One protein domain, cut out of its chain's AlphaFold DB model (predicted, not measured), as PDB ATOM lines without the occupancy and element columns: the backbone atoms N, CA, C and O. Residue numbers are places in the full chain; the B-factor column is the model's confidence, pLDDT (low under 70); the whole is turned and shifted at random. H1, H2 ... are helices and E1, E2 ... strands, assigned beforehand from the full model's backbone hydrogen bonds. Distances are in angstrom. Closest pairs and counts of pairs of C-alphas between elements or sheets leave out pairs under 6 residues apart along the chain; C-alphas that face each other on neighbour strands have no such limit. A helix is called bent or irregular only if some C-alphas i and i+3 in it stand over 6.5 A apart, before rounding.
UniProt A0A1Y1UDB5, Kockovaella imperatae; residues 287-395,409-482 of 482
ATOM      1  N   ILE A 287    -135.180 -35.610 130.144       91.88
ATOM      2  CA  ILE A 287    -136.137 -35.790 131.244       91.88
ATOM      3  C   ILE A 287    -135.537 -35.181 132.506       91.88
ATOM      4  O   ILE A 287    -134.328 -35.244 132.732       91.88
ATOM      5  N   ARG A 288    -136.371 -34.570 133.347       94.94
ATOM      6  CA  ARG A 288    -135.937 -34.015 134.631       94.94
ATOM      7  C   ARG A 288    -135.497 -35.131 135.579       94.94
ATOM      8  O   ARG A 288    -136.154 -36.159 135.695       94.94
ATOM      9  N   CYS A 289    -134.393 -34.915 136.283       95.81
ATOM     10  CA  CYS A 289    -133.933 -35.838 137.310       95.81
ATOM     11  C   CYS A 289    -134.996 -36.026 138.414       95.81
ATOM     12  O   CYS A 289    -135.481 -35.051 138.980       95.81
ATOM     13  N   ALA A 290    -135.292 -37.281 138.757       95.94
ATOM     14  CA  ALA A 290    -136.223 -37.699 139.806       95.94
ATOM     15  C   ALA A 290    -135.630 -37.641 141.231       95.94
ATOM     16  O   ALA A 290    -136.294 -38.011 142.195       95.94
ATOM     17  N   GLY A 291    -134.369 -37.221 141.369       96.62
ATOM     18  CA  GLY A 291    -133.700 -37.086 142.659       96.62
ATOM     19  C   GLY A 291    -134.129 -35.829 143.415       96.62
ATOM     20  O   GLY A 291    -134.587 -34.847 142.822       96.62
ATOM     21  N   PHE A 292    -133.917 -35.838 144.728       97.00
ATOM     22  CA  PHE A 292    -134.132 -34.689 145.602       97.00
ATOM     23  C   PHE A 292    -132.796 -34.184 146.135       97.00
ATOM     24  O   PHE A 292    -131.923 -34.955 146.527       97.00
ATOM     25  N   THR A 293    -132.644 -32.864 146.161       96.69
ATOM     26  CA  THR A 293    -131.494 -32.215 146.792       96.69
ATOM     27  C   THR A 293    -131.492 -32.477 148.299       96.69
ATOM     28  O   THR A 293    -132.535 -32.755 148.884       96.69
ATOM     29  N   ARG A 294    -130.348 -32.279 148.970       94.19
ATOM     30  CA  ARG A 294    -130.242 -32.380 150.442       94.19
ATOM     31  C   ARG A 294    -131.229 -31.480 151.202       94.19
ATOM     32  O   ARG A 294    -131.530 -31.742 152.356       94.19
ATOM     33  N   LYS A 295    -131.745 -30.427 150.555       95.94
ATOM     34  CA  LYS A 295    -132.778 -29.528 151.097       95.94
ATOM     35  C   LYS A 295    -134.212 -30.050 150.896       95.94
ATOM     36  O   LYS A 295    -135.156 -29.314 151.147       95.94
ATOM     37  N   GLY A 296    -134.389 -31.251 150.346       95.94
ATOM     38  CA  GLY A 296    -135.693 -31.828 149.999       95.94
ATOM     39  C   GLY A 296    -136.327 -31.268 148.719       95.94
ATOM     40  O   GLY A 296    -137.378 -31.742 148.303       95.94
ATOM     41  N   ALA A 297    -135.709 -30.287 148.050       97.12
ATOM     42  CA  ALA A 297    -136.239 -29.739 146.800       97.12
ATOM     43  C   ALA A 297    -135.951 -30.677 145.607       97.12
ATOM     44  O   ALA A 297    -134.843 -31.222 145.532       97.12
ATOM     45  N   PRO A 298    -136.882 -30.834 144.646       97.50
ATOM     46  CA  PRO A 298    -136.698 -31.708 143.489       97.50
ATOM     47  C   PRO A 298    -135.588 -31.198 142.566       97.50
ATOM     48  O   PRO A 298    -135.545 -30.014 142.211       97.50
ATOM     49  N   CYS A 299    -134.712 -32.096 142.115       97.56
ATOM     50  CA  CYS A 299    -133.595 -31.755 141.240       97.56
ATOM     51  C   CYS A 299    -134.081 -31.101 139.941       97.56
ATOM     52  O   CYS A 299    -134.987 -31.602 139.284       97.56
ATOM     53  N   GLN A 300    -133.478 -29.979 139.542       97.38
ATOM     54  CA  GLN A 300    -133.817 -29.287 138.288       97.38
ATOM     55  C   GLN A 300    -132.958 -29.725 137.094       97.38
ATOM     56  O   GLN A 300    -133.201 -29.288 135.973       97.38
ATOM     57  N   ARG A 301    -131.947 -30.578 137.305       96.56
ATOM     58  CA  ARG A 301    -131.061 -31.005 136.217       96.56
ATOM     59  C   ARG A 301    -131.815 -31.896 135.233       96.56
ATOM     60  O   ARG A 301    -132.545 -32.800 135.640       96.56
ATOM     61  N   LEU A 302    -131.584 -31.654 133.949       94.94
ATOM     62  CA  LEU A 302    -132.064 -32.500 132.867       94.94
ATOM     63  C   LEU A 302    -131.073 -33.646 132.638       94.94
ATOM     64  O   LEU A 302    -129.858 -33.449 132.638       94.94
ATOM     65  N   VAL A 303    -131.605 -34.846 132.458       93.38
ATOM     66  CA  VAL A 303    -130.867 -36.069 132.153       93.38
ATOM     67  C   VAL A 303    -131.202 -36.451 130.720       93.38
ATOM     68  O   VAL A 303    -132.370 -36.465 130.323       93.38
ATOM     69  N   LYS A 304    -130.175 -36.747 129.922       89.81
ATOM     70  CA  LYS A 304    -130.378 -37.252 128.562       89.81
ATOM     71  C   LYS A 304    -131.055 -38.617 128.645       89.81
ATOM     72  O   LYS A 304    -130.602 -39.481 129.393       89.81
ATOM     73  N   THR A 305    -132.088 -38.843 127.841       78.56
ATOM     74  CA  THR A 305    -132.748 -40.157 127.705       78.56
ATOM     75  C   THR A 305    -131.909 -41.144 126.884       78.56
ATOM     76  O   THR A 305    -132.425 -41.931 126.103       78.56
ATOM     77  N   ALA A 306    -130.586 -41.106 127.058       61.00
ATOM     78  CA  ALA A 306    -129.617 -41.785 126.205       61.00
ATOM     79  C   ALA A 306    -129.645 -43.318 126.315       61.00
ATOM     80  O   ALA A 306    -128.923 -43.979 125.583       61.00
ATOM     81  N   ALA A 307    -130.467 -43.879 127.205       66.44
ATOM     82  CA  ALA A 307    -130.709 -45.310 127.316       66.44
ATOM     83  C   ALA A 307    -132.108 -45.640 126.752       66.44
ATOM     84  O   ALA A 307    -133.083 -45.617 127.513       66.44
ATOM     85  N   PRO A 308    -132.219 -45.935 125.440       66.62
ATOM     86  CA  PRO A 308    -133.446 -46.389 124.784       66.62
ATOM     87  C   PRO A 308    -134.183 -47.479 125.560       66.62
ATOM     88  O   PRO A 308    -135.402 -47.415 125.704       66.62
ATOM     89  N   TYR A 309    -133.435 -48.439 126.109       70.44
ATOM     90  CA  TYR A 309    -133.972 -49.611 126.797       70.44
ATOM     91  C   TYR A 309    -134.768 -49.250 128.049       70.44
ATOM     92  O   TYR A 309    -135.855 -49.767 128.283       70.44
ATOM     93  N   LEU A 310    -134.287 -48.277 128.819       71.25
ATOM     94  CA  LEU A 310    -134.976 -47.856 130.028       71.25
ATOM     95  C   LEU A 310    -136.241 -47.026 129.736       71.25
ATOM     96  O   LEU A 310    -136.984 -46.725 130.667       71.25
ATOM     97  N   ALA A 311    -136.445 -46.546 128.504       69.44
ATOM     98  CA  ALA A 311    -137.674 -45.850 128.109       69.44
ATOM     99  C   ALA A 311    -138.787 -46.830 127.698       69.44
ATOM    100  O   ALA A 311    -139.954 -46.453 127.689       69.44
ATOM    101  N   LEU A 312    -138.431 -48.077 127.369       66.00
ATOM    102  CA  LEU A 312    -139.377 -49.109 126.939       66.00
ATOM    103  C   LEU A 312    -140.072 -49.802 128.120       66.00
ATOM    104  O   LEU A 312    -141.228 -50.198 127.986       66.00
ATOM    105  N   LEU A 313    -139.380 -49.910 129.260       64.19
ATOM    106  CA  LEU A 313    -139.819 -50.682 130.427       64.19
ATOM    107  C   LEU A 313    -141.000 -50.085 131.197       64.19
ATOM    108  O   LEU A 313    -141.747 -50.828 131.824       64.19
ATOM    109  N   ASP A 314    -141.190 -48.766 131.161       58.72
ATOM    110  CA  ASP A 314    -142.378 -48.159 131.752       58.72
ATOM    111  C   ASP A 314    -143.408 -47.934 130.636       58.72
ATOM    112  O   ASP A 314    -143.289 -47.029 129.810       58.72
ATOM    113  N   MET A 315    -144.449 -48.777 130.616       52.22
ATOM    114  CA  MET A 315    -145.611 -48.619 129.724       52.22
ATOM    115  C   MET A 315    -146.271 -47.238 129.875       52.22
ATOM    116  O   MET A 315    -146.866 -46.731 128.926       52.22
ATOM    117  N   ASN A 316    -146.056 -46.591 131.023       60.97
ATOM    118  CA  ASN A 316    -146.306 -45.177 131.255       60.97
ATOM    119  C   ASN A 316    -144.971 -44.428 131.207       60.97
ATOM    120  O   ASN A 316    -144.373 -44.132 132.242       60.97
ATOM    121  N   ALA A 317    -144.484 -44.131 130.002       56.50
ATOM    122  CA  ALA A 317    -143.188 -43.484 129.774       56.50
ATOM    123  C   ALA A 317    -142.994 -42.153 130.543       56.50
ATOM    124  O   ALA A 317    -141.867 -41.674 130.665       56.50
ATOM    125  N   SER A 318    -144.070 -41.562 131.078       62.06
ATOM    126  CA  SER A 318    -144.035 -40.389 131.958       62.06
ATOM    127  C   SER A 318    -143.365 -40.642 133.313       62.06
ATOM    128  O   SER A 318    -142.829 -39.701 133.896       62.06
ATOM    129  N   ASP A 319    -143.354 -41.887 133.797       68.06
ATOM    130  CA  ASP A 319    -143.006 -42.201 135.191       68.06
ATOM    131  C   ASP A 319    -141.627 -42.862 135.335       68.06
ATOM    132  O   ASP A 319    -141.203 -43.214 136.444       68.06
ATOM    133  N   ALA A 320    -140.892 -42.987 134.226       78.81
ATOM    134  CA  ALA A 320    -139.547 -43.540 134.214       78.81
ATOM    135  C   ALA A 320    -138.585 -42.639 134.996       78.81
ATOM    136  O   ALA A 320    -138.065 -41.636 134.497       78.81
ATOM    137  N   LYS A 321    -138.318 -43.019 136.251       91.06
ATOM    138  CA  LYS A 321    -137.358 -42.322 137.108       91.06
ATOM    139  C   LYS A 321    -135.983 -42.315 136.428       91.06
ATOM    140  O   LYS A 321    -135.499 -43.322 135.909       91.06
ATOM    141  N   ARG A 322    -135.342 -41.150 136.416       92.56
ATOM    142  CA  ARG A 322    -133.979 -40.945 135.910       92.56
ATOM    143  C   ARG A 322    -133.212 -40.107 136.902       92.56
ATOM    144  O   ARG A 322    -133.743 -39.125 137.417       92.56
ATOM    145  N   TYR A 323    -131.956 -40.440 137.142       95.56
ATOM    146  CA  TYR A 323    -131.135 -39.699 138.087       95.56
ATOM    147  C   TYR A 323    -130.013 -38.988 137.336       95.56
ATOM    148  O   TYR A 323    -129.469 -39.505 136.368       95.56
ATOM    149  N   CYS A 324    -129.656 -37.766 137.729       96.06
ATOM    150  CA  CYS A 324    -128.410 -37.184 137.241       96.06
ATOM    151  C   CYS A 324    -127.228 -37.944 137.864       96.06
ATOM    152  O   CYS A 324    -127.417 -38.692 138.823       96.06
ATOM    153  N   LYS A 325    -126.014 -37.747 137.335       96.19
ATOM    154  CA  LYS A 325    -124.807 -38.434 137.824       96.19
ATOM    155  C   LYS A 325    -124.645 -38.315 139.347       96.19
ATOM    156  O   LYS A 325    -124.444 -39.326 140.003       96.19
ATOM    157  N   ASP A 326    -124.830 -37.116 139.898       97.06
ATOM    158  CA  ASP A 326    -124.692 -36.861 141.336       97.06
ATOM    159  C   ASP A 326    -125.749 -37.608 142.164       97.06
ATOM    160  O   ASP A 326    -125.407 -38.232 143.160       97.06
ATOM    161  N   HIS A 327    -127.026 -37.588 141.758       97.81
ATOM    162  CA  HIS A 327    -128.078 -38.305 142.494       97.81
ATOM    163  C   HIS A 327    -127.932 -39.818 142.377       97.81
ATOM    164  O   HIS A 327    -128.174 -40.515 143.352       97.81
ATOM    165  N   ALA A 328    -127.525 -40.324 141.211       97.00
ATOM    166  CA  ALA A 328    -127.244 -41.743 141.052       97.00
ATOM    167  C   ALA A 328    -126.074 -42.174 141.948       97.00
ATOM    168  O   ALA A 328    -126.178 -43.216 142.580       97.00
ATOM    169  N   GLY A 329    -125.027 -41.344 142.056       97.44
ATOM    170  CA  GLY A 329    -123.927 -41.529 143.006       97.44
ATOM    171  C   GLY A 329    -124.427 -41.595 144.446       97.44
ATOM    172  O   GLY A 329    -124.298 -42.634 145.067       97.44
ATOM    173  N   MET A 330    -125.137 -40.566 144.922       97.12
ATOM    174  CA  MET A 330    -125.652 -40.540 146.301       97.12
ATOM    175  C   MET A 330    -126.572 -41.722 146.642       97.12
ATOM    176  O   MET A 330    -126.549 -42.209 147.765       97.12
ATOM    177  N   ILE A 331    -127.400 -42.180 145.697       97.06
ATOM    178  CA  ILE A 331    -128.232 -43.383 145.882       97.06
ATOM    179  C   ILE A 331    -127.352 -44.641 145.947       97.06
ATOM    180  O   ILE A 331    -127.660 -45.580 146.677       97.06
ATOM    181  N   CYS A 332    -126.269 -44.673 145.169       97.38
ATOM    182  CA  CYS A 332    -125.335 -45.792 145.129       97.38
ATOM    183  C   CYS A 332    -124.292 -45.783 146.267       97.38
ATOM    184  O   CYS A 332    -123.600 -46.784 146.440       97.38
ATOM    185  N   ASP A 333    -124.207 -44.711 147.052       97.56
ATOM    186  CA  ASP A 333    -123.298 -44.613 148.202       97.56
ATOM    187  C   ASP A 333    -123.836 -45.348 149.447       97.56
ATOM    188  O   ASP A 333    -123.090 -45.598 150.384       97.56
ATOM    189  N   VAL A 334    -125.133 -45.679 149.492       97.38
ATOM    190  CA  VAL A 334    -125.755 -46.382 150.630       97.38
ATOM    191  C   VAL A 334    -125.649 -47.893 150.435       97.38
ATOM    192  O   VAL A 334    -126.161 -48.381 149.438       97.38
ATOM    193  N   ASP A 335    -125.080 -48.647 151.378       98.25
ATOM    194  CA  ASP A 335    -124.790 -50.089 151.203       98.25
ATOM    195  C   ASP A 335    -126.011 -51.018 151.292       98.25
ATOM    196  O   ASP A 335    -125.998 -52.141 150.784       98.25
ATOM    197  N   GLY A 336    -127.094 -50.565 151.919       97.69
ATOM    198  CA  GLY A 336    -128.286 -51.378 152.121       97.69
ATOM    199  C   GLY A 336    -129.449 -50.597 152.711       97.69
ATOM    200  O   GLY A 336    -129.381 -49.384 152.908       97.69
ATOM    201  N   PHE A 337    -130.535 -51.300 153.008       97.88
ATOM    202  CA  PHE A 337    -131.698 -50.702 153.652       97.88
ATOM    203  C   PHE A 337    -132.393 -51.679 154.595       97.88
ATOM    204  O   PHE A 337    -132.313 -52.900 154.457       97.88
ATOM    205  N   TYR A 338    -133.120 -51.121 155.560       97.81
ATOM    206  CA  TYR A 338    -133.881 -51.901 156.525       97.81
ATOM    207  C   TYR A 338    -135.296 -52.193 156.017       97.81
ATOM    208  O   TYR A 338    -136.103 -51.278 155.819       97.81
ATOM    209  N   TRP A 339    -135.628 -53.474 155.849       96.56
ATOM    210  CA  TRP A 339    -136.963 -53.909 155.457       96.56
ATOM    211  C   TRP A 339    -137.857 -54.149 156.674       96.56
ATOM    212  O   TRP A 339    -137.728 -55.144 157.391       96.56
ATOM    213  N   ARG A 340    -138.832 -53.255 156.865       94.06
ATOM    214  CA  ARG A 340    -139.746 -53.274 158.020       94.06
ATOM    215  C   ARG A 340    -140.657 -54.503 158.084       94.06
ATOM    216  O   ARG A 340    -141.105 -54.843 159.166       94.06
ATOM    217  N   GLY A 341    -140.937 -55.163 156.957       89.94
ATOM    218  CA  GLY A 341    -141.861 -56.304 156.928       89.94
ATOM    219  C   GLY A 341    -141.371 -57.508 157.740       89.94
ATOM    220  O   GLY A 341    -142.171 -58.162 158.399       89.94
ATOM    221  N   LYS A 342    -140.056 -57.767 157.734       93.12
ATOM    222  CA  LYS A 342    -139.427 -58.875 158.477       93.12
ATOM    223  C   LYS A 342    -138.331 -58.433 159.442       93.12
ATOM    224  O   LYS A 342    -137.649 -59.281 160.004       93.12
ATOM    225  N   ASN A 343    -138.146 -57.127 159.628       95.62
ATOM    226  CA  ASN A 343    -137.072 -56.569 160.448       95.62
ATOM    227  C   ASN A 343    -135.661 -57.012 159.997       95.62
ATOM    228  O   ASN A 343    -134.783 -57.234 160.827       95.62
ATOM    229  N   VAL A 344    -135.442 -57.139 158.681       97.12
ATOM    230  CA  VAL A 344    -134.181 -57.622 158.083       97.12
ATOM    231  C   VAL A 344    -133.431 -56.472 157.409       97.12
ATOM    232  O   VAL A 344    -134.036 -55.663 156.704       97.12
ATOM    233  N   TRP A 345    -132.109 -56.419 157.592       97.81
ATOM    234  CA  TRP A 345    -131.217 -55.555 156.816       97.81
ATOM    235  C   TRP A 345    -130.875 -56.210 155.473       97.81
ATOM    236  O   TRP A 345    -130.463 -57.369 155.431       97.81
ATOM    237  N   ILE A 346    -131.071 -55.482 154.376       98.06
ATOM    238  CA  ILE A 346    -130.827 -55.962 153.014       98.06
ATOM    239  C   ILE A 346    -129.647 -55.193 152.436       98.06
ATOM    240  O   ILE A 346    -129.765 -54.007 152.136       98.06
ATOM    241  N   GLU A 347    -128.529 -55.887 152.252       98.44
ATOM    242  CA  GLU A 347    -127.333 -55.369 151.583       98.44
ATOM    243  C   GLU A 347    -127.516 -55.394 150.065       98.44
ATOM    244  O   GLU A 347    -127.924 -56.409 149.490       98.44
ATOM    245  N   PHE A 348    -127.203 -54.288 149.394       98.25
ATOM    246  CA  PHE A 348    -127.375 -54.185 147.949       98.25
ATOM    247  C   PHE A 348    -126.401 -55.064 147.178       98.25
ATOM    248  O   PHE A 348    -126.812 -55.670 146.191       98.25
ATOM    249  N   ASP A 349    -125.158 -55.194 147.634       98.00
ATOM    250  CA  ASP A 349    -124.111 -55.936 146.918       98.00
ATOM    251  C   ASP A 349    -124.422 -57.435 146.792       98.00
ATOM    252  O   ASP A 349    -123.973 -58.105 145.861       98.00
ATOM    253  N   ARG A 350    -125.286 -57.963 147.666       98.00
ATOM    254  CA  ARG A 350    -125.779 -59.344 147.586       98.00
ATOM    255  C   ARG A 350    -126.724 -59.585 146.401       98.00
ATOM    256  O   ARG A 350    -126.850 -60.722 145.938       98.00
ATOM    257  N   TYR A 351    -127.416 -58.546 145.930       98.06
ATOM    258  CA  TYR A 351    -128.477 -58.655 144.919       98.06
ATOM    259  C   TYR A 351    -128.218 -57.839 143.654       98.06
ATOM    260  O   TYR A 351    -128.749 -58.188 142.604       98.06
ATOM    261  N   ILE A 352    -127.425 -56.772 143.724       98.12
ATOM    262  CA  ILE A 352    -127.142 -55.868 142.612       98.12
ATOM    263  C   ILE A 352    -125.700 -56.094 142.160       98.12
ATOM    264  O   ILE A 352    -124.776 -55.711 142.875       98.12
ATOM    265  N   PRO A 353    -125.484 -56.667 140.968       97.62
ATOM    266  CA  PRO A 353    -124.139 -56.897 140.464       97.62
ATOM    267  C   PRO A 353    -123.336 -55.604 140.254       97.62
ATOM    268  O   PRO A 353    -123.867 -54.558 139.857       97.62
ATOM    269  N   ALA A 354    -122.030 -55.681 140.514       97.38
ATOM    270  CA  ALA A 354    -121.124 -54.539 140.462       97.38
ATOM    271  C   ALA A 354    -120.851 -54.053 139.028       97.38
ATOM    272  O   ALA A 354    -120.508 -52.886 138.837       97.38
ATOM    273  N   GLU A 355    -121.048 -54.900 138.023       95.94
ATOM    274  CA  GLU A 355    -120.839 -54.590 136.609       95.94
ATOM    275  C   GLU A 355    -121.935 -53.707 135.991       95.94
ATOM    276  O   GLU A 355    -121.739 -53.153 134.911       95.94
ATOM    277  N   LEU A 356    -123.079 -53.544 136.667       95.94
ATOM    278  CA  LEU A 356    -124.197 -52.763 136.136       95.94
ATOM    279  C   LEU A 356    -123.890 -51.263 136.071       95.94
ATOM    280  O   LEU A 356    -123.164 -50.703 136.903       95.94
ATOM    281  N   SER A 357    -124.525 -50.579 135.119       95.00
ATOM    282  CA  SER A 357    -124.398 -49.128 135.004       95.00
ATOM    283  C   SER A 357    -124.920 -48.409 136.257       95.00
ATOM    284  O   SER A 357    -125.881 -48.833 136.904       95.00
ATOM    285  N   LEU A 358    -124.316 -47.262 136.594       95.31
ATOM    286  CA  LEU A 358    -124.680 -46.486 137.791       95.31
ATOM    287  C   LEU A 358    -126.171 -46.088 137.807       95.31
ATOM    288  O   LEU A 358    -126.799 -46.053 138.862       95.31
ATOM    289  N   GLN A 359    -126.753 -45.805 136.637       94.50
ATOM    290  CA  GLN A 359    -128.183 -45.499 136.517       94.50
ATOM    291  C   GLN A 359    -129.050 -46.709 136.858       94.50
ATOM    292  O   GLN A 359    -130.004 -46.574 137.624       94.50
ATOM    293  N   THR A 360    -128.713 -47.877 136.315       95.00
ATOM    294  CA  THR A 360    -129.454 -49.112 136.571       95.00
ATOM    295  C   THR A 360    -129.337 -49.518 138.033       95.00
ATOM    296  O   THR A 360    -130.360 -49.802 138.650       95.00
ATOM    297  N   LYS A 361    -128.146 -49.425 138.640       97.00
ATOM    298  CA  LYS A 361    -127.967 -49.640 140.086       97.00
ATOM    299  C   LYS A 361    -128.884 -48.738 140.914       97.00
ATOM    300  O   LYS A 361    -129.624 -49.238 141.754       97.00
ATOM    301  N   ALA A 362    -128.915 -47.434 140.632       96.81
ATOM    302  CA  ALA A 362    -129.794 -46.502 141.341       96.81
ATOM    303  C   ALA A 362    -131.290 -46.838 141.160       96.81
ATOM    304  O   ALA A 362    -132.082 -46.726 142.100       96.81
ATOM    305  N   LEU A 363    -131.698 -47.280 139.966       95.00
ATOM    306  CA  LEU A 363    -133.075 -47.713 139.708       95.00
ATOM    307  C   LEU A 363    -133.432 -48.999 140.448       95.00
ATOM    308  O   LEU A 363    -134.515 -49.073 141.025       95.00
ATOM    309  N   LEU A 364    -132.529 -49.977 140.472       96.50
ATOM    310  CA  LEU A 364    -132.703 -51.216 141.221       96.50
ATOM    311  C   LEU A 364    -132.832 -50.924 142.719       96.50
ATOM    312  O   LEU A 364    -133.836 -51.316 143.307       96.50
ATOM    313  N   ARG A 365    -131.915 -50.142 143.309       97.31
ATOM    314  CA  ARG A 365    -131.960 -49.755 144.736       97.31
ATOM    315  C   ARG A 365    -133.274 -49.068 145.100       97.31
ATOM    316  O   ARG A 365    -134.002 -49.534 145.972       97.31
ATOM    317  N   THR A 366    -133.661 -48.039 144.345       96.25
ATOM    318  CA  THR A 366    -134.924 -47.321 144.602       96.25
ATOM    319  C   THR A 366    -136.177 -48.166 144.350       96.25
ATOM    320  O   THR A 366    -137.223 -47.918 144.953       96.25
ATOM    321  N   THR A 367    -136.099 -49.180 143.484       95.25
ATOM    322  CA  THR A 367    -137.187 -50.146 143.270       95.25
ATOM    323  C   THR A 367    -137.267 -51.156 144.418       95.25
ATOM    324  O   THR A 367    -138.371 -51.444 144.884       95.25
ATOM    325  N   MET A 368    -136.129 -51.644 144.921       96.25
ATOM    326  CA  MET A 368    -136.047 -52.534 146.087       96.25
ATOM    327  C   MET A 368    -136.592 -51.860 147.353       96.25
ATOM    328  O   MET A 368    -137.403 -52.466 148.053       96.25
ATOM    329  N   GLU A 369    -136.213 -50.602 147.593       95.81
ATOM    330  CA  GLU A 369    -136.630 -49.799 148.753       95.81
ATOM    331  C   GLU A 369    -138.104 -49.391 148.729       95.81
ATOM    332  O   GLU A 369    -138.671 -49.036 149.765       95.81
ATOM    333  N   SER A 370    -138.739 -49.400 147.552       93.50
ATOM    334  CA  SER A 370    -140.128 -48.966 147.443       93.50
ATOM    335  C   SER A 370    -141.022 -49.770 148.406       93.50
ATOM    336  O   SER A 370    -140.806 -50.969 148.615       93.50
ATOM    337  N   PRO A 371    -142.046 -49.169 149.029       92.31
ATOM    338  CA  PRO A 371    -142.997 -49.934 149.827       92.31
ATOM    339  C   PRO A 371    -143.808 -50.853 148.907       92.31
ATOM    340  O   PRO A 371    -144.161 -50.462 147.792       92.31
ATOM    341  N   LEU A 372    -144.079 -52.089 149.338       89.62
ATOM    342  CA  LEU A 372    -145.036 -52.943 148.630       89.62
ATOM    343  C   LEU A 372    -146.412 -52.310 148.839       89.62
ATOM    344  O   LEU A 372    -146.978 -52.366 149.924       89.62
ATOM    345  N   THR A 373    -146.915 -51.602 147.832       80.06
ATOM    346  CA  THR A 373    -148.203 -50.921 147.945       80.06
ATOM    347  C   THR A 373    -149.324 -51.950 147.865       80.06
ATOM    348  O   THR A 373    -149.664 -52.415 146.776       80.06
ATOM    349  N   ASP A 374    -149.942 -52.255 149.003       68.12
ATOM    350  CA  ASP A 374    -151.064 -53.201 149.107       68.12
ATOM    351  C   ASP A 374    -152.221 -52.874 148.158       68.12
ATOM    352  O   ASP A 374    -152.899 -53.769 147.652       68.12
ATOM    353  N   LYS A 375    -152.399 -51.584 147.847       65.88
ATOM    354  CA  LYS A 375    -153.455 -51.077 146.964       65.88
ATOM    355  C   LYS A 375    -153.417 -51.697 145.567       65.88
ATOM    356  O   LYS A 375    -154.471 -51.948 145.000       65.88
ATOM    357  N   LEU A 376    -152.230 -51.990 145.033       62.34
ATOM    358  CA  LEU A 376    -152.087 -52.516 143.672       62.34
ATOM    359  C   LEU A 376    -152.512 -53.986 143.535       62.34
ATOM    360  O   LEU A 376    -152.831 -54.404 142.426       62.34
ATOM    361  N   CYS A 377    -152.545 -54.749 144.633       58.34
ATOM    362  CA  CYS A 377    -153.074 -56.117 144.643       58.34
ATOM    363  C   CYS A 377    -154.485 -56.201 145.222       58.34
ATOM    364  O   CYS A 377    -155.268 -57.030 144.777       58.34
ATOM    365  N   ALA A 378    -154.827 -55.351 146.194       60.03
ATOM    366  CA  ALA A 378    -156.143 -55.368 146.828       60.03
ATOM    367  C   ALA A 378    -157.261 -54.849 145.908       60.03
ATOM    368  O   ALA A 378    -158.409 -55.245 146.068       60.03
ATOM    369  N   GLN A 379    -156.944 -53.972 144.948       58.03
ATOM    370  CA  GLN A 379    -157.952 -53.355 144.076       58.03
ATOM    371  C   GLN A 379    -158.477 -54.265 142.961       58.03
ATOM    372  O   GLN A 379    -159.450 -53.901 142.307       58.03
ATOM    373  N   VAL A 380    -157.881 -55.439 142.749       55.88
ATOM    374  CA  VAL A 380    -158.356 -56.391 141.741       55.88
ATOM    375  C   VAL A 380    -158.720 -57.698 142.453       55.88
ATOM    376  O   VAL A 380    -157.852 -58.550 142.658       55.88
ATOM    377  N   PRO A 381    -159.984 -57.870 142.888       56.84
ATOM    378  CA  PRO A 381    -160.482 -59.153 143.372       56.84
ATOM    379  C   PRO A 381    -160.214 -60.224 142.308       56.84
ATOM    380  O   PRO A 381    -160.649 -60.089 141.169       56.84
ATOM    381  N   GLY A 382    -159.438 -61.251 142.654       59.19
ATOM    382  CA  GLY A 382    -159.012 -62.272 141.692       59.19
ATOM    383  C   GLY A 382    -157.760 -61.924 140.881       59.19
ATOM    384  O   GLY A 382    -157.548 -62.542 139.843       59.19
ATOM    385  N   CYS A 383    -156.916 -60.986 141.337       52.34
ATOM    386  CA  CYS A 383    -155.609 -60.698 140.732       52.34
ATOM    387  C   CYS A 383    -154.674 -61.920 140.795       52.34
ATOM    388  O   CYS A 383    -153.782 -62.017 141.640       52.34
ATOM    389  N   ARG A 384    -154.879 -62.863 139.878       57.72
ATOM    390  CA  ARG A 384    -153.923 -63.891 139.487       57.72
ATOM    391  C   ARG A 384    -152.962 -63.248 138.497       57.72
ATOM    392  O   ARG A 384    -152.984 -63.582 137.320       57.72
ATOM    393  N   HIS A 385    -152.196 -62.252 138.947       61.62
ATOM    394  CA  HIS A 385    -151.105 -61.730 138.126       61.62
ATOM    395  C   HIS A 385    -150.075 -62.851 138.008       61.62
ATOM    396  O   HIS A 385    -149.254 -63.050 138.906       61.62
ATOM    397  N   THR A 386    -150.210 -63.655 136.958       62.03
ATOM    398  CA  THR A 386    -149.244 -64.679 136.598       62.03
ATOM    399  C   THR A 386    -148.013 -63.959 136.065       62.03
ATOM    400  O   THR A 386    -148.153 -63.106 135.184       62.03
ATOM    401  N   PRO A 387    -146.823 -64.223 136.627       62.53
ATOM    402  CA  PRO A 387    -145.606 -63.577 136.170       62.53
ATOM    403  C   PRO A 387    -145.413 -63.822 134.671       62.53
ATOM    404  O   PRO A 387    -145.192 -64.962 134.265       62.53
ATOM    405  N   THR A 388    -145.459 -62.764 133.860       64.44
ATOM    406  CA  THR A 388    -145.394 -62.857 132.388       64.44
ATOM    407  C   THR A 388    -144.055 -63.442 131.933       64.44
ATOM    408  O   THR A 388    -143.979 -64.194 130.967       64.44
ATOM    409  N   LEU A 389    -142.999 -63.187 132.712       62.88
ATOM    410  CA  LEU A 389    -141.664 -63.739 132.490       62.88
ATOM    411  C   LEU A 389    -141.595 -65.266 132.615       62.88
ATOM    412  O   LEU A 389    -140.718 -65.865 132.004       62.88
ATOM    413  N   ARG A 390    -142.457 -65.921 133.405       54.28
ATOM    414  CA  ARG A 390    -142.334 -67.372 133.635       54.28
ATOM    415  C   ARG A 390    -142.920 -68.212 132.503       54.28
ATOM    416  O   ARG A 390    -142.402 -69.295 132.255       54.28
ATOM    417  N   ASP A 391    -143.906 -67.699 131.778       51.41
ATOM    418  CA  ASP A 391    -144.614 -68.454 130.733       51.41
ATOM    419  C   ASP A 391    -143.743 -68.756 129.497       51.41
ATOM    420  O   ASP A 391    -144.071 -69.636 128.705       51.41
ATOM    421  N   ILE A 392    -142.615 -68.056 129.334       52.00
ATOM    422  CA  ILE A 392    -141.760 -68.125 128.136       52.00
ATOM    423  C   ILE A 392    -140.616 -69.144 128.290       52.00
ATOM    424  O   ILE A 392    -139.995 -69.538 127.304       52.00
ATOM    425  N   PHE A 393    -140.315 -69.607 129.507       52.09
ATOM    426  CA  PHE A 393    -139.173 -70.498 129.717       52.09
ATOM    427  C   PHE A 393    -139.562 -71.968 129.534       52.09
ATOM    428  O   PHE A 393    -140.337 -72.483 130.343       52.09
ATOM    429  N   PRO A 394    -139.003 -72.677 128.530       46.38
ATOM    430  CA  PRO A 394    -139.267 -74.096 128.360       46.38
ATOM    431  C   PRO A 394    -138.737 -74.842 129.585       46.38
ATOM    432  O   PRO A 394    -137.535 -74.856 129.863       46.38
ATOM    433  N   THR A 395    -139.644 -75.445 130.348       47.88
ATOM    434  CA  THR A 395    -139.270 -76.398 131.387       47.88
ATOM    435  C   THR A 395    -138.687 -77.644 130.719       47.88
ATOM    436  O   THR A 395    -139.155 -78.051 129.651       47.88
ATOM    437  N   ALA A 409    -144.888 -74.375 141.238       54.00
ATOM    438  CA  ALA A 409    -143.843 -73.429 141.629       54.00
ATOM    439  C   ALA A 409    -144.243 -72.719 142.933       54.00
ATOM    440  O   ALA A 409    -145.409 -72.334 143.066       54.00
ATOM    441  N   PRO A 410    -143.300 -72.472 143.868       56.00
ATOM    442  CA  PRO A 410    -143.582 -71.703 145.072       56.00
ATOM    443  C   PRO A 410    -144.255 -70.396 144.665       56.00
ATOM    444  O   PRO A 410    -143.729 -69.624 143.851       56.00
ATOM    445  N   THR A 411    -145.470 -70.208 145.175       62.72
ATOM    446  CA  THR A 411    -146.336 -69.090 144.833       62.72
ATOM    447  C   THR A 411    -145.686 -67.822 145.361       62.72
ATOM    448  O   THR A 411    -145.778 -67.491 146.542       62.72
ATOM    449  N   ILE A 412    -144.975 -67.105 144.485       62.50
ATOM    450  CA  ILE A 412    -144.493 -65.767 144.816       62.50
ATOM    451  C   ILE A 412    -145.730 -64.950 145.196       62.50
ATOM    452  O   ILE A 412    -146.672 -64.880 144.396       62.50
ATOM    453  N   PRO A 413    -145.766 -64.322 146.383       69.00
ATOM    454  CA  PRO A 413    -146.914 -63.531 146.777       69.00
ATOM    455  C   PRO A 413    -147.183 -62.455 145.726       69.00
ATOM    456  O   PRO A 413    -146.288 -61.677 145.392       69.00
ATOM    457  N   CYS A 414    -148.422 -62.397 145.227       68.62
ATOM    458  CA  CYS A 414    -148.845 -61.526 144.119       68.62
ATOM    459  C   CYS A 414    -148.354 -60.066 144.273       68.62
ATOM    460  O   CYS A 414    -147.976 -59.420 143.297       68.62
ATOM    461  N   ARG A 415    -148.238 -59.577 145.520       79.19
ATOM    462  CA  ARG A 415    -147.738 -58.229 145.858       79.19
ATOM    463  C   ARG A 415    -146.319 -57.954 145.370       79.19
ATOM    464  O   ARG A 415    -146.031 -56.834 144.957       79.19
ATOM    465  N   ALA A 416    -145.439 -58.947 145.419       87.19
ATOM    466  CA  ALA A 416    -144.038 -58.778 145.060       87.19
ATOM    467  C   ALA A 416    -143.734 -59.137 143.601       87.19
ATOM    468  O   ALA A 416    -142.669 -58.763 143.118       87.19
ATOM    469  N   VAL A 417    -144.663 -59.779 142.878       86.38
ATOM    470  CA  VAL A 417    -144.447 -60.209 141.485       86.38
ATOM    471  C   VAL A 417    -144.139 -59.020 140.573       86.38
ATOM    472  O   VAL A 417    -143.119 -59.025 139.898       86.38
ATOM    473  N   LYS A 418    -144.921 -57.935 140.633       86.56
ATOM    474  CA  LYS A 418    -144.658 -56.738 139.806       86.56
ATOM    475  C   LYS A 418    -143.291 -56.110 140.085       86.56
ATOM    476  O   LYS A 418    -142.635 -55.588 139.187       86.56
ATOM    477  N   ARG A 419    -142.857 -56.137 141.350       90.75
ATOM    478  CA  ARG A 419    -141.526 -55.655 141.734       90.75
ATOM    479  C   ARG A 419    -140.446 -56.577 141.188       90.75
ATOM    480  O   ARG A 419    -139.473 -56.082 140.636       90.75
ATOM    481  N   TRP A 420    -140.626 -57.882 141.348       92.81
ATOM    482  CA  TRP A 420    -139.730 -58.905 140.828       92.81
ATOM    483  C   TRP A 420    -139.525 -58.754 139.317       92.81
ATOM    484  O   TRP A 420    -138.388 -58.601 138.882       92.81
ATOM    485  N   GLU A 421    -140.611 -58.679 138.542       90.31
ATOM    486  CA  GLU A 421    -140.565 -58.485 137.086       90.31
ATOM    487  C   GLU A 421    -139.804 -57.211 136.724       90.31
ATOM    488  O   GLU A 421    -138.893 -57.234 135.899       90.31
ATOM    489  N   LYS A 422    -140.114 -56.096 137.402       90.06
ATOM    490  CA  LYS A 422    -139.431 -54.820 137.167       90.06
ATOM    491  C   LYS A 422    -137.928 -54.906 137.449       90.06
ATOM    492  O   LYS A 422    -137.146 -54.340 136.689       90.06
ATOM    493  N   LEU A 423    -137.515 -55.600 138.508       94.19
ATOM    494  CA  LEU A 423    -136.099 -55.782 138.849       94.19
ATOM    495  C   LEU A 423    -135.374 -56.653 137.812       94.19
ATOM    496  O   LEU A 423    -134.309 -56.264 137.334       94.19
ATOM    497  N   VAL A 424    -135.988 -57.771 137.402       93.62
ATOM    498  CA  VAL A 424    -135.460 -58.653 136.348       93.62
ATOM    499  C   VAL A 424    -135.290 -57.884 135.039       93.62
ATOM    500  O   VAL A 424    -134.213 -57.902 134.444       93.62
ATOM    501  N   HIS A 425    -136.319 -57.152 134.614       91.19
ATOM    502  CA  HIS A 425    -136.287 -56.362 133.389       91.19
ATOM    503  C   HIS A 425    -135.228 -55.259 133.412       91.19
ATOM    504  O   HIS A 425    -134.510 -55.094 132.430       91.19
ATOM    505  N   LEU A 426    -135.099 -54.517 134.517       92.25
ATOM    506  CA  LEU A 426    -134.079 -53.472 134.643       92.25
ATOM    507  C   LEU A 426    -132.667 -54.037 134.464       92.25
ATOM    508  O   LEU A 426    -131.857 -53.443 133.751       92.25
ATOM    509  N   GLU A 427    -132.378 -55.184 135.080       94.25
ATOM    510  CA  GLU A 427    -131.064 -55.811 134.970       94.25
ATOM    511  C   GLU A 427    -130.805 -56.396 133.573       94.25
ATOM    512  O   GLU A 427    -129.757 -56.126 132.982       94.25
ATOM    513  N   LEU A 428    -131.744 -57.176 133.024       92.44
ATOM    514  CA  LEU A 428    -131.581 -57.782 131.696       92.44
ATOM    515  C   LEU A 428    -131.419 -56.724 130.605       92.44
ATOM    516  O   LEU A 428    -130.602 -56.894 129.699       92.44
ATOM    517  N   ALA A 429    -132.134 -55.607 130.721       89.12
ATOM    518  CA  ALA A 429    -132.025 -54.509 129.778       89.12
ATOM    519  C   ALA A 429    -130.630 -53.856 129.801       89.12
ATOM    520  O   ALA A 429    -130.074 -53.558 128.745       89.12
ATOM    521  N   ASP A 430    -130.027 -53.688 130.982       91.75
ATOM    522  CA  ASP A 430    -128.671 -53.140 131.130       91.75
ATOM    523  C   ASP A 430    -127.595 -54.103 130.608       91.75
ATOM    524  O   ASP A 430    -126.673 -53.687 129.900       91.75
ATOM    525  N   ARG A 431    -127.744 -55.408 130.877       92.38
ATOM    526  CA  ARG A 431    -126.851 -56.450 130.339       92.38
ATOM    527  C   ARG A 431    -126.932 -56.526 128.815       92.38
ATOM    528  O   ARG A 431    -125.901 -56.599 128.144       92.38
ATOM    529  N   SER A 432    -128.143 -56.460 128.261       89.31
ATOM    530  CA  SER A 432    -128.366 -56.421 126.813       89.31
ATOM    531  C   SER A 432    -127.712 -55.186 126.183       89.31
ATOM    532  O   SER A 432    -126.969 -55.316 125.208       89.31
ATOM    533  N   ALA A 433    -127.888 -54.011 126.800       87.94
ATOM    534  CA  ALA A 433    -127.267 -52.766 126.352       87.94
ATOM    535  C   ALA A 433    -125.739 -52.804 126.381       87.94
ATOM    536  O   ALA A 433    -125.095 -52.290 125.470       87.94
ATOM    537  N   SER A 434    -125.170 -53.435 127.406       89.75
ATOM    538  CA  SER A 434    -123.720 -53.555 127.566       89.75
ATOM    539  C   SER A 434    -123.108 -54.542 126.571       89.75
ATOM    540  O   SER A 434    -122.018 -54.308 126.061       89.75
ATOM    541  N   THR A 435    -123.821 -55.629 126.259       90.19
ATOM    542  CA  THR A 435    -123.330 -56.683 125.357       90.19
ATOM    543  C   THR A 435    -123.434 -56.272 123.888       90.19
ATOM    544  O   THR A 435    -122.560 -56.594 123.086       90.19
ATOM    545  N   ALA A 436    -124.510 -55.577 123.510       86.50
ATOM    546  CA  ALA A 436    -124.784 -55.234 122.120       86.50
ATOM    547  C   ALA A 436    -125.494 -53.868 121.998       86.50
ATOM    548  O   ALA A 436    -126.690 -53.821 121.697       86.50
ATOM    549  N   PRO A 437    -124.772 -52.742 122.163       83.12
ATOM    550  CA  PRO A 437    -125.371 -51.405 122.245       83.12
ATOM    551  C   PRO A 437    -126.175 -50.993 120.999       83.12
ATOM    552  O   PRO A 437    -127.083 -50.176 121.109       83.12
ATOM    553  N   GLY A 438    -125.886 -51.574 119.827       82.88
ATOM    554  CA  GLY A 438    -126.629 -51.318 118.586       82.88
ATOM    555  C   GLY A 438    -127.848 -52.218 118.357       82.88
ATOM    556  O   GLY A 438    -128.755 -51.835 117.626       82.88
ATOM    557  N   LYS A 439    -127.915 -53.401 118.988       83.75
ATOM    558  CA  LYS A 439    -129.009 -54.365 118.747       83.75
ATOM    559  C   LYS A 439    -130.305 -53.990 119.459       83.75
ATOM    560  O   LYS A 439    -131.362 -54.483 119.099       83.75
ATOM    561  N   LEU A 440    -130.238 -53.104 120.448       76.56
ATOM    562  CA  LEU A 440    -131.421 -52.610 121.151       76.56
ATOM    563  C   LEU A 440    -132.379 -51.825 120.258       76.56
ATOM    564  O   LEU A 440    -133.571 -51.791 120.546       76.56
ATOM    565  N   GLU A 441    -131.881 -51.212 119.183       81.00
ATOM    566  CA  GLU A 441    -132.754 -50.513 118.240       81.00
ATOM    567  C   GLU A 441    -133.624 -51.505 117.453       81.00
ATOM    568  O   GLU A 441    -134.778 -51.196 117.175       81.00
ATOM    569  N   LEU A 442    -133.137 -52.734 117.225       81.25
ATOM    570  CA  LEU A 442    -133.904 -53.814 116.590       81.25
ATOM    571  C   LEU A 442    -135.104 -54.254 117.443       81.25
ATOM    572  O   LEU A 442    -136.112 -54.692 116.912       81.25
ATOM    573  N   VAL A 443    -135.057 -54.074 118.768       76.50
ATOM    574  CA  VAL A 443    -136.197 -54.380 119.664       76.50
ATOM    575  C   VAL A 443    -137.397 -53.472 119.391       76.50
ATOM    576  O   VAL A 443    -138.525 -53.776 119.770       76.50
ATOM    577  N   ARG A 444    -137.171 -52.324 118.745       77.88
ATOM    578  CA  ARG A 444    -138.248 -51.414 118.344       77.88
ATOM    579  C   ARG A 444    -138.929 -51.850 117.055       77.88
ATOM    580  O   ARG A 444    -139.988 -51.306 116.737       77.88
ATOM    581  N   GLU A 445    -138.337 -52.786 116.323       85.31
ATOM    582  CA  GLU A 445    -138.949 -53.358 115.136       85.31
ATOM    583  C   GLU A 445    -140.160 -54.206 115.539       85.31
ATOM    584  O   GLU A 445    -140.293 -54.689 116.668       85.31
ATOM    585  N   LYS A 446    -141.120 -54.308 114.622       87.00
ATOM    586  CA  LYS A 446    -142.293 -55.149 114.832       87.00
ATOM    587  C   LYS A 446    -141.865 -56.603 114.696       87.00
ATOM    588  O   LYS A 446    -141.101 -56.929 113.799       87.00
ATOM    589  N   CYS A 447    -142.387 -57.457 115.564       83.31
ATOM    590  CA  CYS A 447    -142.228 -58.898 115.450       83.31
ATOM    591  C   CYS A 447    -142.732 -59.389 114.097       83.31
ATOM    592  O   CYS A 447    -143.855 -59.047 113.724       83.31
ATOM    593  N   ASP A 448    -141.960 -60.222 113.408       85.75
ATOM    594  CA  ASP A 448    -142.390 -60.782 112.127       85.75
ATOM    595  C   ASP A 448    -143.667 -61.627 112.282       85.75
ATOM    596  O   ASP A 448    -144.577 -61.517 111.458       85.75
ATOM    597  N   ASP A 449    -143.790 -62.362 113.395       81.62
ATOM    598  CA  ASP A 449    -144.901 -63.287 113.640       81.62
ATOM    599  C   ASP A 449    -146.214 -62.573 113.992       81.62
ATOM    600  O   ASP A 449    -147.270 -62.889 113.445       81.62
ATOM    601  N   CYS A 450    -146.179 -61.608 114.918       87.12
ATOM    602  CA  CYS A 450    -147.398 -60.967 115.437       87.12
ATOM    603  C   CYS A 450    -147.557 -59.490 115.054       87.12
ATOM    604  O   CYS A 450    -148.568 -58.871 115.388       87.12
ATOM    605  N   GLN A 451    -146.562 -58.902 114.382       87.12
ATOM    606  CA  GLN A 451    -146.536 -57.499 113.949       87.12
ATOM    607  C   GLN A 451    -146.664 -56.466 115.088       87.12
ATOM    608  O   GLN A 451    -146.864 -55.270 114.839       87.12
ATOM    609  N   ALA A 452    -146.503 -56.897 116.345       84.25
ATOM    610  CA  ALA A 452    -146.452 -56.041 117.524       84.25
ATOM    611  C   ALA A 452    -145.001 -55.750 117.941       84.25
ATOM    612  O   ALA A 452    -144.086 -56.521 117.663       84.25
ATOM    613  N   VAL A 453    -144.784 -54.627 118.629       79.88
ATOM    614  CA  VAL A 453    -143.474 -54.285 119.203       79.88
ATOM    615  C   VAL A 453    -143.372 -54.920 120.585       79.88
ATOM    616  O   VAL A 453    -144.030 -54.462 121.526       79.88
ATOM    617  N   HIS A 454    -142.550 -55.959 120.723       77.62
ATOM    618  CA  HIS A 454    -142.315 -56.592 122.018       77.62
ATOM    619  C   HIS A 454    -141.241 -55.835 122.792       77.62
ATOM    620  O   HIS A 454    -140.053 -55.915 122.501       77.62
ATOM    621  N   ARG A 455    -141.662 -55.118 123.832       69.75
ATOM    622  CA  ARG A 455    -140.753 -54.332 124.683       69.75
ATOM    623  C   ARG A 455    -139.970 -55.172 125.694       69.75
ATOM    624  O   ARG A 455    -139.066 -54.651 126.339       69.75
ATOM    625  N   GLU A 456    -140.341 -56.439 125.830       68.38
ATOM    626  CA  GLU A 456    -139.792 -57.387 126.805       68.38
ATOM    627  C   GLU A 456    -138.794 -58.367 126.171       68.38
ATOM    628  O   GLU A 456    -138.179 -59.169 126.869       68.38
ATOM    629  N   ILE A 457    -138.596 -58.296 124.849       71.88
ATOM    630  CA  ILE A 457    -137.614 -59.129 124.156       71.88
ATOM    631  C   ILE A 457    -136.277 -58.402 124.176       71.88
ATOM    632  O   ILE A 457    -136.048 -57.436 123.449       71.88
ATOM    633  N   PHE A 458    -135.372 -58.882 125.018       76.31
ATOM    634  CA  PHE A 458    -133.992 -58.427 125.012       76.31
ATOM    635  C   PHE A 458    -133.196 -59.286 124.023       76.31
ATOM    636  O   PHE A 458    -133.253 -60.515 124.120       76.31
ATOM    637  N   PRO A 459    -132.423 -58.693 123.095       76.62
ATOM    638  CA  PRO A 459    -131.471 -59.417 122.273       76.62
ATOM    639  C   PRO A 459    -130.322 -59.800 123.198       76.62
ATOM    640  O   PRO A 459    -129.315 -59.101 123.345       76.62
ATOM    641  N   LEU A 460    -130.532 -60.890 123.917       70.50
ATOM    642  CA  LEU A 460    -129.560 -61.445 124.822       70.50
ATOM    643  C   LEU A 460    -128.578 -62.230 123.965       70.50
ATOM    644  O   LEU A 460    -128.777 -63.397 123.661       70.50
ATOM    645  N   GLY A 461    -127.490 -61.564 123.573       70.69
ATOM    646  CA  GLY A 461    -126.278 -62.265 123.140       70.69
ATOM    647  C   GLY A 461    -125.634 -63.067 124.280       70.69
ATOM    648  O   GLY A 461    -124.644 -63.757 124.067       70.69
ATOM    649  N   THR A 462    -126.175 -62.950 125.496       67.12
ATOM    650  CA  THR A 462    -125.765 -63.683 126.688       67.12
ATOM    651  C   THR A 462    -126.373 -65.079 126.708       67.12
ATOM    652  O   THR A 462    -127.508 -65.279 126.278       67.12
ATOM    653  N   SER A 463    -125.643 -66.036 127.282       83.44
ATOM    654  CA  SER A 463    -126.132 -67.398 127.484       83.44
ATOM    655  C   SER A 463    -127.445 -67.411 128.273       83.44
ATOM    656  O   SER A 463    -127.664 -66.592 129.169       83.44
ATOM    657  N   TYR A 464    -128.301 -68.386 127.976       86.00
ATOM    658  CA  TYR A 464    -129.532 -68.664 128.719       86.00
ATOM    659  C   TYR A 464    -129.312 -68.749 130.245       86.00
ATOM    660  O   TYR A 464    -130.158 -68.322 131.031       86.00
ATOM    661  N   GLU A 465    -128.133 -69.211 130.670       89.69
ATOM    662  CA  GLU A 465    -127.733 -69.260 132.079       89.69
ATOM    663  C   GLU A 465    -127.689 -67.875 132.741       89.69
ATOM    664  O   GLU A 465    -128.124 -67.729 133.879       89.69
ATOM    665  N   THR A 466    -127.312 -66.825 132.005       91.06
ATOM    666  CA  THR A 466    -127.345 -65.451 132.533       91.06
ATOM    667  C   THR A 466    -128.764 -65.045 132.931       91.06
ATOM    668  O   THR A 466    -128.967 -64.417 133.967       91.06
ATOM    669  N   VAL A 467    -129.769 -65.423 132.137       91.19
ATOM    670  CA  VAL A 467    -131.176 -65.098 132.417       91.19
ATOM    671  C   VAL A 467    -131.671 -65.834 133.652       91.19
ATOM    672  O   VAL A 467    -132.276 -65.219 134.532       91.19
ATOM    673  N   LYS A 468    -131.367 -67.133 133.748       91.06
ATOM    674  CA  LYS A 468    -131.673 -67.942 134.933       91.06
ATOM    675  C   LYS A 468    -131.053 -67.349 136.192       91.06
ATOM    676  O   LYS A 468    -131.727 -67.285 137.217       91.06
ATOM    677  N   ASP A 469    -129.804 -66.901 136.122       94.25
ATOM    678  CA  ASP A 469    -129.103 -66.322 137.267       94.25
ATOM    679  C   ASP A 469    -129.748 -65.017 137.733       94.25
ATOM    680  O   ASP A 469    -129.955 -64.833 138.935       94.25
ATOM    681  N   VAL A 470    -130.132 -64.142 136.797       95.12
ATOM    682  CA  VAL A 470    -130.875 -62.910 137.106       95.12
ATOM    683  C   VAL A 470    -132.210 -63.241 137.773       95.12
ATOM    684  O   VAL A 470    -132.507 -62.716 138.847       95.12
ATOM    685  N   ILE A 471    -132.985 -64.158 137.190       93.12
ATOM    686  CA  ILE A 471    -134.279 -64.591 137.731       93.12
ATOM    687  C   ILE A 471    -134.124 -65.133 139.153       93.12
ATOM    688  O   ILE A 471    -134.751 -64.611 140.074       93.12
ATOM    689  N   ARG A 472    -133.230 -66.107 139.357       94.44
ATOM    690  CA  ARG A 472    -132.977 -66.726 140.666       94.44
ATOM    691  C   ARG A 472    -132.501 -65.709 141.697       94.44
ATOM    692  O   ARG A 472    -132.858 -65.792 142.872       94.44
ATOM    693  N   ARG A 473    -131.677 -64.735 141.296       97.06
ATOM    694  CA  ARG A 473    -131.203 -63.676 142.196       97.06
ATOM    695  C   ARG A 473    -132.361 -62.825 142.708       97.06
ATOM    696  O   ARG A 473    -132.466 -62.627 143.919       97.06
ATOM    697  N   TRP A 474    -133.243 -62.382 141.816       96.50
ATOM    698  CA  TRP A 474    -134.393 -61.563 142.194       96.50
ATOM    699  C   TRP A 474    -135.495 -62.363 142.891       96.50
ATOM    700  O   TRP A 474    -136.163 -61.821 143.769       96.50
ATOM    701  N   GLU A 475    -135.647 -63.653 142.593       93.56
ATOM    702  CA  GLU A 475    -136.511 -64.554 143.364       93.56
ATOM    703  C   GLU A 475    -136.051 -64.644 144.821       93.56
ATOM    704  O   GLU A 475    -136.851 -64.422 145.726       93.56
ATOM    705  N   ARG A 476    -134.746 -64.852 145.061       95.75
ATOM    706  CA  ARG A 476    -134.184 -64.856 146.424       95.75
ATOM    707  C   ARG A 476    -134.448 -63.547 147.166       95.75
ATOM    708  O   ARG A 476    -134.735 -63.582 148.358       95.75
ATOM    709  N   PHE A 477    -134.348 -62.399 146.491       96.06
ATOM    710  CA  PHE A 477    -134.686 -61.106 147.096       96.06
ATOM    711  C   PHE A 477    -136.152 -61.062 147.529       96.06
ATOM    712  O   PHE A 477    -136.457 -60.702 148.665       96.06
ATOM    713  N   VAL A 478    -137.057 -61.468 146.639       94.56
ATOM    714  CA  VAL A 478    -138.497 -61.453 146.894       94.56
ATOM    715  C   VAL A 478    -138.859 -62.355 148.069       94.56
ATOM    716  O   VAL A 478    -139.550 -61.899 148.972       94.56
ATOM    717  N   THR A 479    -138.313 -63.571 148.122       92.88
ATOM    718  CA  THR A 479    -138.496 -64.500 149.250       92.88
ATOM    719  C   THR A 479    -138.036 -63.908 150.586       92.88
ATOM    720  O   THR A 479    -138.610 -64.201 151.635       92.88
ATOM    721  N   VAL A 480    -137.010 -63.051 150.583       94.69
ATOM    722  CA  VAL A 480    -136.569 -62.367 151.804       94.69
ATOM    723  C   VAL A 480    -137.574 -61.299 152.235       94.69
ATOM    724  O   VAL A 480    -137.874 -61.218 153.423       94.69
ATOM    725  N   ILE A 481    -138.140 -60.516 151.311       93.62
ATOM    726  CA  ILE A 481    -139.036 -59.397 151.661       93.62
ATOM    727  C   ILE A 481    -140.502 -59.786 151.890       93.62
ATOM    728  O   ILE A 481    -141.223 -59.019 152.533       93.62
ATOM    729  N   THR A 482    -140.950 -60.933 151.378       90.50
ATOM    730  CA  THR A 482    -142.312 -61.459 151.578       90.50
ATOM    731  C   THR A 482    -142.321 -62.553 152.613       90.50
ATOM    732  O   THR A 482    -143.005 -62.405 153.640       90.50
TER     733      THR A 482
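AT A GLANCE: This is residues 287 to 395 and 409 to 482 of the 482 residues of a protein of Kockovaella imperatae (UniProt A0A1Y1UDB5). The hairpin of strands E2 and E3 sits across the last residues of helices H3 and H7, and both of these helices pack on the long helix H5, which runs through the middle of the domain. H2 covers H3 on the side away from H5, H1 packs on the later part of H5, and long stretches without a named element, such as residues 287 to 301 and 445 to 463, reach out at the edges. The 183 printed residues hold seven named helices and three named strands, in the order E1 H1 H2 E2 E3 H3 H4 H5 H6 H7; the sheet, E2 - E3, is antiparallel. The class is mostly helix, though under half of the printed residues, 86 of 183, are in named elements. The whole is compact, with a radius of gyration of the C-alphas of 16.9 A and spans of 52 by 37 by 32 A.

IN THESE COORDINATES: Find C-alpha 336 at (-128.286, -51.378, 152.121), where E2 begins; it runs to residue 339, and E3, residues 344 to 347, comes back. H3, residues 358 to 369, is 16.6 A long. Look for C-alpha 414 at (-148.845, -61.526, 144.119), where H5 begins; it runs 32.0 A to residue 435, irregular but only just, with C-alphas 415 and 418 7.0 A apart. H7, residues 464 to 481, is 26.5 A long and ends at C-alpha 481 at (-139.036, -59.397, 151.661). H2 takes residues 325 to 332 and is 10.4 A long. The shorter elements are E1, residues 302 to 304, 6.6 A; H1, residues 308 to 312, 6.9 A; H4, residues 375 to 378, 5.1 A; and H6, residues 439 to 444, 9.7 A.

HOW THE PARTS SIT: Start at the hairpin: E2 and E3 stand at 158 degrees, with N 337 and O 346 2.9 A apart and N 339 and O 344 2.8 A apart, both within hydrogen-bond range. The closest C-alphas of E2 and H3, those of Phe 337 and Glu 369, are 7.0 A apart, and E3 and H7 are near each other. From there go to H5, the hub, which touches five helices. H3 touches it at Leu 364 and Leu 423, 6.2 A, at a shallow tilt of 8 degrees, opposite ways. H7 touches it at Trp 420 and Trp 474, 6.1 A, at 35.3 degrees, only just steep, opposite ways. H3 and H7 are apart. H2 touches H3 at Ala 328 and Ala 362, 5.4 A, at a steep tilt of 43 degrees, the same way. The helix packing is only just mostly crossed, with 1 of these 3 tilts shallow. With residues 426 to 433 alone H5 touches H1, closest at Tyr 309 and Ala 429, 6.1 A. With residues 414 to 415 alone it only just touches H4, with 3 pairs of C-alphas within 8 A, closest at Cys 377 and Arg 415, 5.9 A. H5 and H6 touch only at the corner, and only just, with 3 pairs of C-alphas within 8 A, closest at Ala 433 and Leu 440, 6.7 A. E1 pairs with no named strand, but residues 287 to 288 pair antiparallel with its residues 302 to 303. In H2, H3 and H7 every O i to N i+4 pair is within hydrogen-bond range, in H5 16 of 18; H1 has 0 of 1 but 2 of 2 O i to N i+3 pairs, H6 0 of 2 but 3 of 3, and H4 is too short for an O i to N i+4 pair.

THE WHOLE: The two C-alphas farthest apart are those of Lys 295 and Asp 449, 51.9 A. Residues 396 to 408 are not printed; look across that cut from C-alpha 395 to C-alpha 409, 11.6 A. The links H1 to H2 and H6 to H7 are long. The mean pLDDT of the printed part is 84.0; 43 residues are under 70, among them residues 374 to 395 and 409 to 414 around the cut.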